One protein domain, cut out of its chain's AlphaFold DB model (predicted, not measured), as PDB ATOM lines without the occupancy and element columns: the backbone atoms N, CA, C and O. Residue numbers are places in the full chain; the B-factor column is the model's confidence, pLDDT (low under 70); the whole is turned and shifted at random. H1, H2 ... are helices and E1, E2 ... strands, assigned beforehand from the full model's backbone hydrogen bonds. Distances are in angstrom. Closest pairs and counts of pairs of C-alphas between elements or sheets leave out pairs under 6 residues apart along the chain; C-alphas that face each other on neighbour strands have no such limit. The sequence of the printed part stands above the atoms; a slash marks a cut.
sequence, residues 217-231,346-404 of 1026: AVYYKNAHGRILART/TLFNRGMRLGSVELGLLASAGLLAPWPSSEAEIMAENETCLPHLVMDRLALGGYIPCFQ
ATOM      1  N   ALA A 217     -49.012  53.560  49.478       90.69
ATOM      2  CA  ALA A 217     -50.062  53.187  48.535       90.69
ATOM      3  C   ALA A 217     -50.222  54.292  47.482       90.69
ATOM      4  O   ALA A 217     -50.611  55.420  47.804       90.69
ATOM      5  N   VAL A 218     -49.939  53.972  46.218       90.94
ATOM      6  CA  VAL A 218     -50.009  54.920  45.099       90.94
ATOM      7  C   VAL A 218     -51.184  54.574  44.203       90.94
ATOM      8  O   VAL A 218     -51.307  53.442  43.746       90.94
ATOM      9  N   TYR A 219     -52.039  55.558  43.926       93.44
ATOM     10  CA  TYR A 219     -53.145  55.379  42.990       93.44
ATOM     11  C   TYR A 219     -52.604  55.064  41.592       93.44
ATOM     12  O   TYR A 219     -51.695  55.751  41.122       93.44
ATOM     13  N   TYR A 220     -53.152  54.058  40.913       90.06
ATOM     14  CA  TYR A 220     -52.566  53.479  39.698       90.06
ATOM     15  C   TYR A 220     -52.309  54.502  38.576       90.06
ATOM     16  O   TYR A 220     -51.315  54.395  37.860       90.06
ATOM     17  N   LYS A 221     -53.139  55.551  38.460       88.19
ATOM     18  CA  LYS A 221     -52.935  56.641  37.483       88.19
ATOM     19  C   LYS A 221     -51.655  57.447  37.734       88.19
ATOM     20  O   LYS A 221     -51.082  57.995  36.799       88.19
ATOM     21  N   ASN A 222     -51.193  57.473  38.980       87.94
ATOM     22  CA  ASN A 222     -49.974  58.150  39.424       87.94
ATOM     23  C   ASN A 222     -48.807  57.166  39.622       87.94
ATOM     24  O   ASN A 222     -47.732  57.565  40.070       87.94
ATOM     25  N   ALA A 223     -49.011  55.879  39.317       86.62
ATOM     26  CA  ALA A 223     -48.028  54.828  39.551       86.62
ATOM     27  C   ALA A 223     -47.005  54.679  38.408       86.62
ATOM     28  O   ALA A 223     -46.022  53.957  38.558       86.62
ATOM     29  N   HIS A 224     -47.180  55.383  37.285       85.75
ATOM     30  CA  HIS A 224     -46.229  55.334  36.175       85.75
ATOM     31  C   HIS A 224     -44.840  55.843  36.601       85.75
ATOM     32  O   HIS A 224     -44.684  56.962  37.088       85.75
ATOM     33  N   GLY A 225     -43.812  55.026  36.385       76.81
ATOM     34  CA  GLY A 225     -42.430  55.278  36.789       76.81
ATOM     35  C   GLY A 225     -42.116  54.922  38.246       76.81
ATOM     36  O   GLY A 225     -40.949  55.010  38.629       76.81
ATOM     37  N   ARG A 226     -43.110  54.509  39.046       83.94
ATOM     38  CA  ARG A 226     -42.922  54.049  40.431       83.94
ATOM     39  C   ARG A 226     -42.349  52.631  40.465       83.94
ATOM     40  O   ARG A 226     -42.346  51.931  39.456       83.94
ATOM     41  N   ILE A 227     -41.848  52.217  41.625       83.88
ATOM     42  CA  ILE A 227     -41.236  50.899  41.828       83.88
ATOM     43  C   ILE A 227     -42.098  50.109  42.806       83.88
ATOM     44  O   ILE A 227     -42.420  50.616  43.883       83.88
ATOM     45  N   LEU A 228     -42.451  48.882  42.428       86.75
ATOM     46  CA  LEU A 228     -43.262  47.978  43.227       86.75
ATOM     47  C   LEU A 228     -42.517  47.583  44.510       86.75
ATOM     48  O   LEU A 228     -41.379  47.115  44.460       86.75
ATOM     49  N   ALA A 229     -43.154  47.774  45.664       85.62
ATOM     50  CA  ALA A 229     -42.520  47.548  46.962       85.62
ATOM     51  C   ALA A 229     -42.591  46.099  47.456       85.62
ATOM     52  O   ALA A 229     -41.871  45.756  48.393       85.62
ATOM     53  N   ARG A 230     -43.440  45.264  46.849       83.62
ATOM     54  CA  ARG A 230     -43.733  43.887  47.271       83.62
ATOM     55  C   ARG A 230     -43.886  42.965  46.078       83.62
ATOM     56  O   ARG A 230     -44.324  43.415  45.025       83.62
ATOM     57  N   THR A 231     -43.584  41.686  46.265       88.31
ATOM     58  CA  THR A 231     -43.906  40.671  45.261       88.31
ATOM     59  C   THR A 231     -45.389  40.312  45.335       88.31
ATOM     60  O   THR A 231     -45.870  39.913  46.395       88.31
ATOM     61  N   THR A 346     -48.589  33.328  38.526       89.56
ATOM     62  CA  THR A 346     -47.790  34.421  37.967       89.56
ATOM     63  C   THR A 346     -47.439  35.433  39.063       89.56
ATOM     64  O   THR A 346     -48.326  35.940  39.755       89.56
ATOM     65  N   LEU A 347     -46.143  35.737  39.201       89.12
ATOM     66  CA  LEU A 347     -45.601  36.670  40.191       89.12
ATOM     67  C   LEU A 347     -45.112  37.970  39.541       89.12
ATOM     68  O   LEU A 347     -44.453  37.961  38.503       89.12
ATOM     69  N   PHE A 348     -45.385  39.086  40.209       89.50
ATOM     70  CA  PHE A 348     -44.873  40.417  39.905       89.50
ATOM     71  C   PHE A 348     -43.875  40.806  40.988       89.50
ATOM     72  O   PHE A 348     -44.274  41.141  42.099       89.50
ATOM     73  N   ASN A 349     -42.582  40.730  40.679       86.06
ATOM     74  CA  ASN A 349     -41.519  40.831  41.677       86.06
ATOM     75  C   ASN A 349     -41.395  42.231  42.296       86.06
ATOM     76  O   ASN A 349     -41.483  43.256  41.609       86.06
ATOM     77  N   ARG A 350     -41.094  42.269  43.600       84.56
ATOM     78  CA  ARG A 350     -40.600  43.472  44.283       84.56
ATOM     79  C   ARG A 350     -39.431  44.077  43.496       84.56
ATOM     80  O   ARG A 350     -38.562  43.360  43.017       84.56
ATOM     81  N   GLY A 351     -39.405  45.401  43.365       77.12
ATOM     82  CA  GLY A 351     -38.398  46.113  42.571       77.12
ATOM     83  C   GLY A 351     -38.784  46.323  41.102       77.12
ATOM     84  O   GLY A 351     -38.102  47.074  40.401       77.12
ATOM     85  N   MET A 352     -39.897  45.743  40.634       81.25
ATOM     86  CA  MET A 352     -40.419  45.984  39.287       81.25
ATOM     87  C   MET A 352     -40.789  47.461  39.097       81.25
ATOM     88  O   MET A 352     -41.559  48.035  39.870       81.25
ATOM     89  N   ARG A 353     -40.253  48.087  38.044       83.25
ATOM     90  CA  ARG A 353     -40.599  49.463  37.673       83.25
ATOM     91  C   ARG A 353     -41.876  49.470  36.840       83.25
ATOM     92  O   ARG A 353     -41.953  48.805  35.817       83.25
ATOM     93  N   LEU A 354     -42.857  50.256  37.265       82.81
ATOM     94  CA  LEU A 354     -44.193  50.286  36.681       82.81
ATOM     95  C   LEU A 354     -44.235  51.210  35.457       82.81
ATOM     96  O   LEU A 354     -44.282  52.432  35.598       82.81
ATOM     97  N   GLY A 355     -44.204  50.649  34.251       84.69
ATOM     98  CA  GLY A 355     -44.521  51.350  33.009       84.69
ATOM     99  C   GLY A 355     -45.984  51.163  32.604       84.69
ATOM    100  O   GLY A 355     -46.807  50.631  33.349       84.69
ATOM    101  N   SER A 356     -46.337  51.607  31.396       86.56
ATOM    102  CA  SER A 356     -47.697  51.439  30.868       86.56
ATOM    103  C   SER A 356     -48.090  49.969  30.695       86.56
ATOM    104  O   SER A 356     -49.252  49.624  30.898       86.56
ATOM    105  N   VAL A 357     -47.132  49.112  30.326       87.50
ATOM    106  CA  VAL A 357     -47.366  47.679  30.105       87.50
ATOM    107  C   VAL A 357     -47.569  46.971  31.439       87.50
ATOM    108  O   VAL A 357     -48.557  46.263  31.609       87.50
ATOM    109  N   GLU A 358     -46.697  47.226  32.413       88.69
ATOM    110  CA  GLU A 358     -46.764  46.616  33.742       88.69
ATOM    111  C   GLU A 358     -48.059  47.003  34.461       88.69
ATOM    112  O   GLU A 358     -48.706  46.148  35.057       88.69
ATOM    113  N   LEU A 359     -48.493  48.265  34.356       91.31
ATOM    114  CA  LEU A 359     -49.779  48.697  34.911       91.31
ATOM    115  C   LEU A 359     -50.969  47.988  34.249       91.31
ATOM    116  O   LEU A 359     -51.920  47.632  34.942       91.31
ATOM    117  N   GLY A 360     -50.911  47.751  32.934       91.62
ATOM    118  CA  GLY A 360     -51.916  46.960  32.220       91.62
ATOM    119  C   GLY A 360     -51.947  45.504  32.685       91.62
ATOM    120  O   GLY A 360     -53.023  44.961  32.917       91.62
ATOM    121  N   LEU A 361     -50.780  44.891  32.900       91.19
ATOM    122  CA  LEU A 361     -50.678  43.525  33.419       91.19
ATOM    123  C   LEU A 361     -51.201  43.411  34.855       91.19
ATOM    124  O   LEU A 361     -51.957  42.489  35.143       91.19
ATOM    125  N   LEU A 362     -50.866  44.358  35.739       91.62
ATOM    126  CA  LEU A 362     -51.403  44.402  37.104       91.62
ATOM    127  C   LEU A 362     -52.931  44.566  37.102       91.62
ATOM    128  O   LEU A 362     -53.619  43.943  37.911       91.62
ATOM    129  N   ALA A 363     -53.475  45.366  36.180       92.75
ATOM    130  CA  ALA A 363     -54.918  45.497  35.999       92.75
ATOM    131  C   ALA A 363     -55.558  44.168  35.561       92.75
ATOM    132  O   ALA A 363     -56.494  43.711  36.214       92.75
ATOM    133  N   SER A 364     -55.014  43.519  34.525       90.19
ATOM    134  CA  SER A 364     -55.485  42.214  34.031       90.19
ATOM    135  C   SER A 364     -55.338  41.089  35.058       90.19
ATOM    136  O   SER A 364     -56.138  40.162  35.077       90.19
ATOM    137  N   ALA A 365     -54.347  41.179  35.943       91.50
ATOM    138  CA  ALA A 365     -54.147  40.252  37.053       91.50
ATOM    139  C   ALA A 365     -55.125  40.481  38.225       91.50
ATOM    140  O   ALA A 365     -55.052  39.773  39.230       91.50
ATOM    141  N   GLY A 366     -56.011  41.482  38.146       90.81
ATOM    142  CA  GLY A 366     -56.955  41.832  39.211       90.81
ATOM    143  C   GLY A 366     -56.319  42.539  40.413       90.81
ATOM    144  O   GLY A 366     -56.949  42.650  41.465       90.81
ATOM    145  N   LEU A 367     -55.086  43.039  40.289       91.62
ATOM    146  CA  LEU A 367     -54.331  43.650  41.395       91.62
ATOM    147  C   LEU A 367     -54.696  45.116  41.666       91.62
ATOM    148  O   LEU A 367     -54.235  45.690  42.648       91.62
ATOM    149  N   LEU A 368     -55.550  45.711  40.826       91.88
ATOM    150  CA  LEU A 368     -56.173  47.014  41.081       91.88
ATOM    151  C   LEU A 368     -57.515  46.904  41.816       91.88
ATOM    152  O   LEU A 368     -58.073  47.928  42.198       91.88
ATOM    153  N   ALA A 369     -58.062  45.703  42.005       89.94
ATOM    154  CA  ALA A 369     -59.269  45.522  42.805       89.94
ATOM    155  C   ALA A 369     -58.972  45.746  44.304       89.94
ATOM    156  O   ALA A 369     -57.813  45.616  44.713       89.94
ATOM    157  N   PRO A 370     -59.992  46.043  45.134       90.50
ATOM    158  CA  PRO A 370     -59.871  46.060  46.591       90.50
ATOM    159  C   PRO A 370     -59.076  44.868  47.127       90.50
ATOM    160  O   PRO A 370     -59.328  43.712  46.750       90.50
ATOM    161  N   TRP A 371     -58.084  45.152  47.968       87.81
ATOM    162  CA  TRP A 371     -57.320  44.107  48.641       87.81
ATOM    163  C   TRP A 371     -58.203  43.410  49.697       87.81
ATOM    164  O   TRP A 371     -58.972  44.087  50.382       87.81
ATOM    165  N   PRO A 372     -58.144  42.072  49.805       77.69
ATOM    166  CA  PRO A 372     -58.881  41.290  50.779       77.69
ATOM    167  C   PRO A 372     -58.350  41.552  52.189       77.69
ATOM    168  O   PRO A 372     -57.231  42.026  52.381       77.69
ATOM    169  N   SER A 373     -59.148  41.169  53.181       66.62
ATOM    170  CA  SER A 373     -58.823  41.326  54.601       66.62
ATOM    171  C   SER A 373     -57.611  40.494  55.056       66.62
ATOM    172  O   SER A 373     -57.074  40.755  56.128       66.62
ATOM    173  N   SER A 374     -57.194  39.493  54.268       65.75
ATOM    174  CA  SER A 374     -56.037  38.624  54.527       65.75
ATOM    175  C   SER A 374     -54.951  38.827  53.466       65.75
ATOM    176  O   SER A 374     -55.159  38.551  52.286       65.75
ATOM    177  N   GLU A 375     -53.769  39.284  53.886       66.62
ATOM    178  CA  GLU A 375     -52.626  39.589  53.005       66.62
ATOM    179  C   GLU A 375     -52.039  38.348  52.297       66.62
ATOM    180  O   GLU A 375     -51.457  38.464  51.214       66.62
ATOM    181  N   ALA A 376     -52.231  37.154  52.873       63.53
ATOM    182  CA  ALA A 376     -51.614  35.902  52.424       63.53
ATOM    183  C   ALA A 376     -52.065  35.439  51.026       63.53
ATOM    184  O   ALA A 376     -51.362  34.671  50.375       63.53
ATOM    185  N   GLU A 377     -53.222  35.900  50.546       65.56
ATOM    186  CA  GLU A 377     -53.767  35.490  49.243       65.56
ATOM    187  C   GLU A 377     -53.111  36.214  48.058       65.56
ATOM    188  O   GLU A 377     -53.128  35.713  46.934       65.56
ATOM    189  N   ILE A 378     -52.539  37.396  48.299       72.75
ATOM    190  CA  ILE A 378     -51.989  38.268  47.250       72.75
ATOM    191  C   ILE A 378     -50.465  38.337  47.319       72.75
ATOM    192  O   ILE A 378     -49.808  38.564  46.300       72.75
ATOM    193  N   MET A 379     -49.888  38.159  48.504       80.00
ATOM    194  CA  MET A 379     -48.450  38.276  48.710       80.00
ATOM    195  C   MET A 379     -47.742  36.938  48.480       80.00
ATOM    196  O   MET A 379     -48.291  35.865  48.725       80.00
ATOM    197  N   ALA A 380     -46.506  36.998  47.982       73.69
ATOM    198  CA  ALA A 380     -45.648  35.819  47.926       73.69
ATOM    199  C   ALA A 380     -45.277  35.336  49.340       73.69
ATOM    200  O   ALA A 380     -45.233  36.120  50.290       73.69
ATOM    201  N   GLU A 381     -44.979  34.043  49.465       67.25
ATOM    202  CA  GLU A 381     -44.538  33.439  50.724       67.25
ATOM    203  C   GLU A 381     -43.292  34.170  51.260       67.25
ATOM    204  O   GLU A 381     -42.350  34.431  50.512       67.25
ATOM    205  N   ASN A 382     -43.284  34.480  52.562       65.94
ATOM    206  CA  ASN A 382     -42.194  35.151  53.294       65.94
ATOM    207  C   ASN A 382     -42.038  36.677  53.097       65.94
ATOM    208  O   ASN A 382     -41.038  37.246  53.543       65.94
ATOM    209  N   GLU A 383     -43.002  37.376  52.491       73.31
ATOM    210  CA  GLU A 383     -43.027  38.849  52.499       73.31
ATOM    211  C   GLU A 383     -43.557  39.403  53.839       73.31
ATOM    212  O   GLU A 383     -44.517  38.893  54.409       73.31
ATOM    213  N   THR A 384     -42.933  40.470  54.353       71.31
ATOM    214  CA  THR A 384     -43.353  41.111  55.616       71.31
ATOM    215  C   THR A 384     -44.650  41.909  55.458       71.31
ATOM    216  O   THR A 384     -44.900  42.472  54.392       71.31
ATOM    217  N   CYS A 385     -45.445  42.028  56.526       70.69
ATOM    218  CA  CYS A 385     -46.686  42.809  56.502       70.69
ATOM    219  C   CYS A 385     -46.451  44.276  56.115       70.69
ATOM    220  O   CYS A 385     -45.388  44.861  56.371       70.69
ATOM    221  N   LEU A 386     -47.443  44.875  55.458       82.69
ATOM    222  CA  LEU A 386     -47.439  46.301  55.138       82.69
ATOM    223  C   LEU A 386     -47.956  47.125  56.332       82.69
ATOM    224  O   LEU A 386     -48.737  46.623  57.137       82.69
ATOM    225  N   PRO A 387     -47.552  48.401  56.474       83.19
ATOM    226  CA  PRO A 387     -48.115  49.264  57.510       83.19
ATOM    227  C   PRO A 387     -49.639  49.381  57.368       83.19
ATOM    228  O   PRO A 387     -50.125  49.557  56.248       83.19
ATOM    229  N   HIS A 388     -50.382  49.380  58.482       82.88
ATOM    230  CA  HIS A 388     -51.856  49.452  58.480       82.88
ATOM    231  C   HIS A 388     -52.406  50.583  57.595       82.88
ATOM    232  O   HIS A 388     -53.267  50.349  56.758       82.88
ATOM    233  N   LEU A 389     -51.811  51.778  57.662       82.19
ATOM    234  CA  LEU A 389     -52.218  52.925  56.838       82.19
ATOM    235  C   LEU A 389     -52.101  52.676  55.320       82.19
ATOM    236  O   LEU A 389     -52.852  53.240  54.524       82.19
ATOM    237  N   VAL A 390     -51.122  51.872  54.898       86.56
ATOM    238  CA  VAL A 390     -50.947  51.485  53.492       86.56
ATOM    239  C   VAL A 390     -52.021  50.471  53.112       86.56
ATOM    240  O   VAL A 390     -52.637  50.617  52.058       86.56
ATOM    241  N   MET A 391     -52.280  49.500  53.987       85.19
ATOM    242  CA  MET A 391     -53.304  48.474  53.790       85.19
ATOM    243  C   MET A 391     -54.711  49.053  53.686       85.19
ATOM    244  O   MET A 391     -55.427  48.711  52.745       85.19
ATOM    245  N   ASP A 392     -55.068  50.009  54.543       85.00
ATOM    246  CA  ASP A 392     -56.366  50.691  54.500       85.00
ATOM    247  C   ASP A 392     -56.619  51.339  53.133       85.00
ATOM    248  O   ASP A 392     -57.723  51.287  52.595       85.00
ATOM    249  N   ARG A 393     -55.577  51.917  52.521       87.94
ATOM    250  CA  ARG A 393     -55.682  52.502  51.177       87.94
ATOM    251  C   ARG A 393     -55.757  51.454  50.074       87.94
ATOM    252  O   ARG A 393     -56.475  51.662  49.102       87.94
ATOM    253  N   LEU A 394     -55.030  50.347  50.197       88.81
ATOM    254  CA  LEU A 394     -55.092  49.246  49.231       88.81
ATOM    255  C   LEU A 394     -56.470  48.562  49.239       88.81
ATOM    256  O   LEU A 394     -56.979  48.184  48.181       88.81
ATOM    257  N   ALA A 395     -57.117  48.485  50.404       87.12
ATOM    258  CA  ALA A 395     -58.472  47.961  50.565       87.12
ATOM    259  C   ALA A 395     -59.542  48.789  49.826       87.12
ATOM    260  O   ALA A 395     -60.582  48.248  49.464       87.12
ATOM    261  N   LEU A 396     -59.292  50.068  49.519       87.25
ATOM    262  CA  LEU A 396     -60.214  50.896  48.721       87.25
ATOM    263  C   LEU A 396     -60.239  50.512  47.230       87.25
ATOM    264  O   LEU A 396     -61.174  50.874  46.516       87.25
ATOM    265  N   GLY A 397     -59.222  49.790  46.750       87.50
ATOM    266  CA  GLY A 397     -59.033  49.497  45.332       87.50
ATOM    267  C   GLY A 397     -58.446  50.672  44.538       87.50
ATOM    268  O   GLY A 397     -58.533  51.840  44.905       87.50
ATOM    269  N   GLY A 398     -57.787  50.352  43.426       90.38
ATOM    270  CA  GLY A 398     -57.112  51.305  42.543       90.38
ATOM    271  C   GLY A 398     -55.724  51.743  43.020       90.38
ATOM    272  O   GLY A 398     -55.107  52.593  42.376       90.38
ATOM    273  N   TYR A 399     -55.204  51.181  44.111       92.62
ATOM    274  CA  TYR A 399     -53.890  51.516  44.663       92.62
ATOM    275  C   TYR A 399     -52.898  50.357  44.523       92.62
ATOM    276  O   TYR A 399     -53.278  49.190  44.529       92.62
ATOM    277  N   ILE A 400     -51.613  50.697  44.407       92.19
ATOM    278  CA  ILE A 400     -50.495  49.757  44.264       92.19
ATOM    279  C   ILE A 400     -49.438  50.088  45.332       92.19
ATOM    280  O   ILE A 400     -49.083  51.266  45.476       92.19
ATOM    281  N   PRO A 401     -48.894  49.098  46.066       91.31
ATOM    282  CA  PRO A 401     -47.843  49.336  47.052       91.31
ATOM    283  C   PRO A 401     -46.519  49.653  46.353       91.31
ATOM    284  O   PRO A 401     -45.895  48.790  45.735       91.31
ATOM    285  N   CYS A 402     -46.064  50.896  46.462       89.19
ATOM    286  CA  CYS A 402     -44.833  51.357  45.829       89.19
ATOM    287  C   CYS A 402     -43.841  51.879  46.866       89.19
ATOM    288  O   CYS A 402     -44.230  52.374  47.922       89.19
ATOM    289  N   PHE A 403     -42.550  51.846  46.542       85.25
ATOM    290  CA  PHE A 403     -41.558  52.547  47.354       85.25
ATOM    291  C   PHE A 403     -41.820  54.055  47.322       85.25
ATOM    292  O   PHE A 403     -42.153  54.629  46.271       85.25
ATOM    293  N   GLN A 404     -41.670  54.700  48.478       81.81
ATOM    294  CA  GLN A 404     -41.756  56.145  48.604       81.81
ATOM    295  C   GLN A 404     -40.607  56.798  47.825       81.81
ATOM    296  O   GLN A 404     -39.454  56.390  47.939       81.81
TER     297      GLN A 404
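This is residues 217 to 231 and 346 to 404 of the 1026 residues of the protein "Domain E" of Fasciola gigantica (UniProt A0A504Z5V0). Little regular structure: a rounded body mostly of loops, in which H2 packs near a small antiparallel sheet of two strands, E1 and E2, and H1 lies away from E2 and H2. The printed part has 74 residues, 25 of them in named elements, in the order E1, H1, H2, E2; the class is mixed, helices and strands. It is compact, with a radius of gyration of the C-alphas of 11.1 A, and spans 28 by 24 by 23 A.

E1, residues 217 to 219, begins at C-alpha 217 (-50.062, 53.187, 48.535). H1 is residues 356 to 364, 12.5 A long, and H2 residues 388 to 395, 10.4 A. E2, residues 399 to 403, 12.7 A, ends at C-alpha 403 (-41.558, 52.547, 47.354).

E1 and E2 are antiparallel neighbours at 126 degrees, with N 218 and O 400 2.9 A apart, within hydrogen-bond range. The closest C-alphas of E1 and H2, Ala 217 and Val 390, are 5.3 A apart. Those of H2 and E2, Leu 394 and Ile 400, are 6.8 A apart. H1 is apart from E2 and H2. In H1 every O i to N i+4 pair is within hydrogen-bond range; in H2, 3 of 4.

Residues 232 to 345 are not printed; C-alphas 231 and 346 are 10.4 A apart across the cut. H1 to H2 is a long link of 23 residues. The pLDDT is under 70 at residues 373 to 377 and 381 to 382.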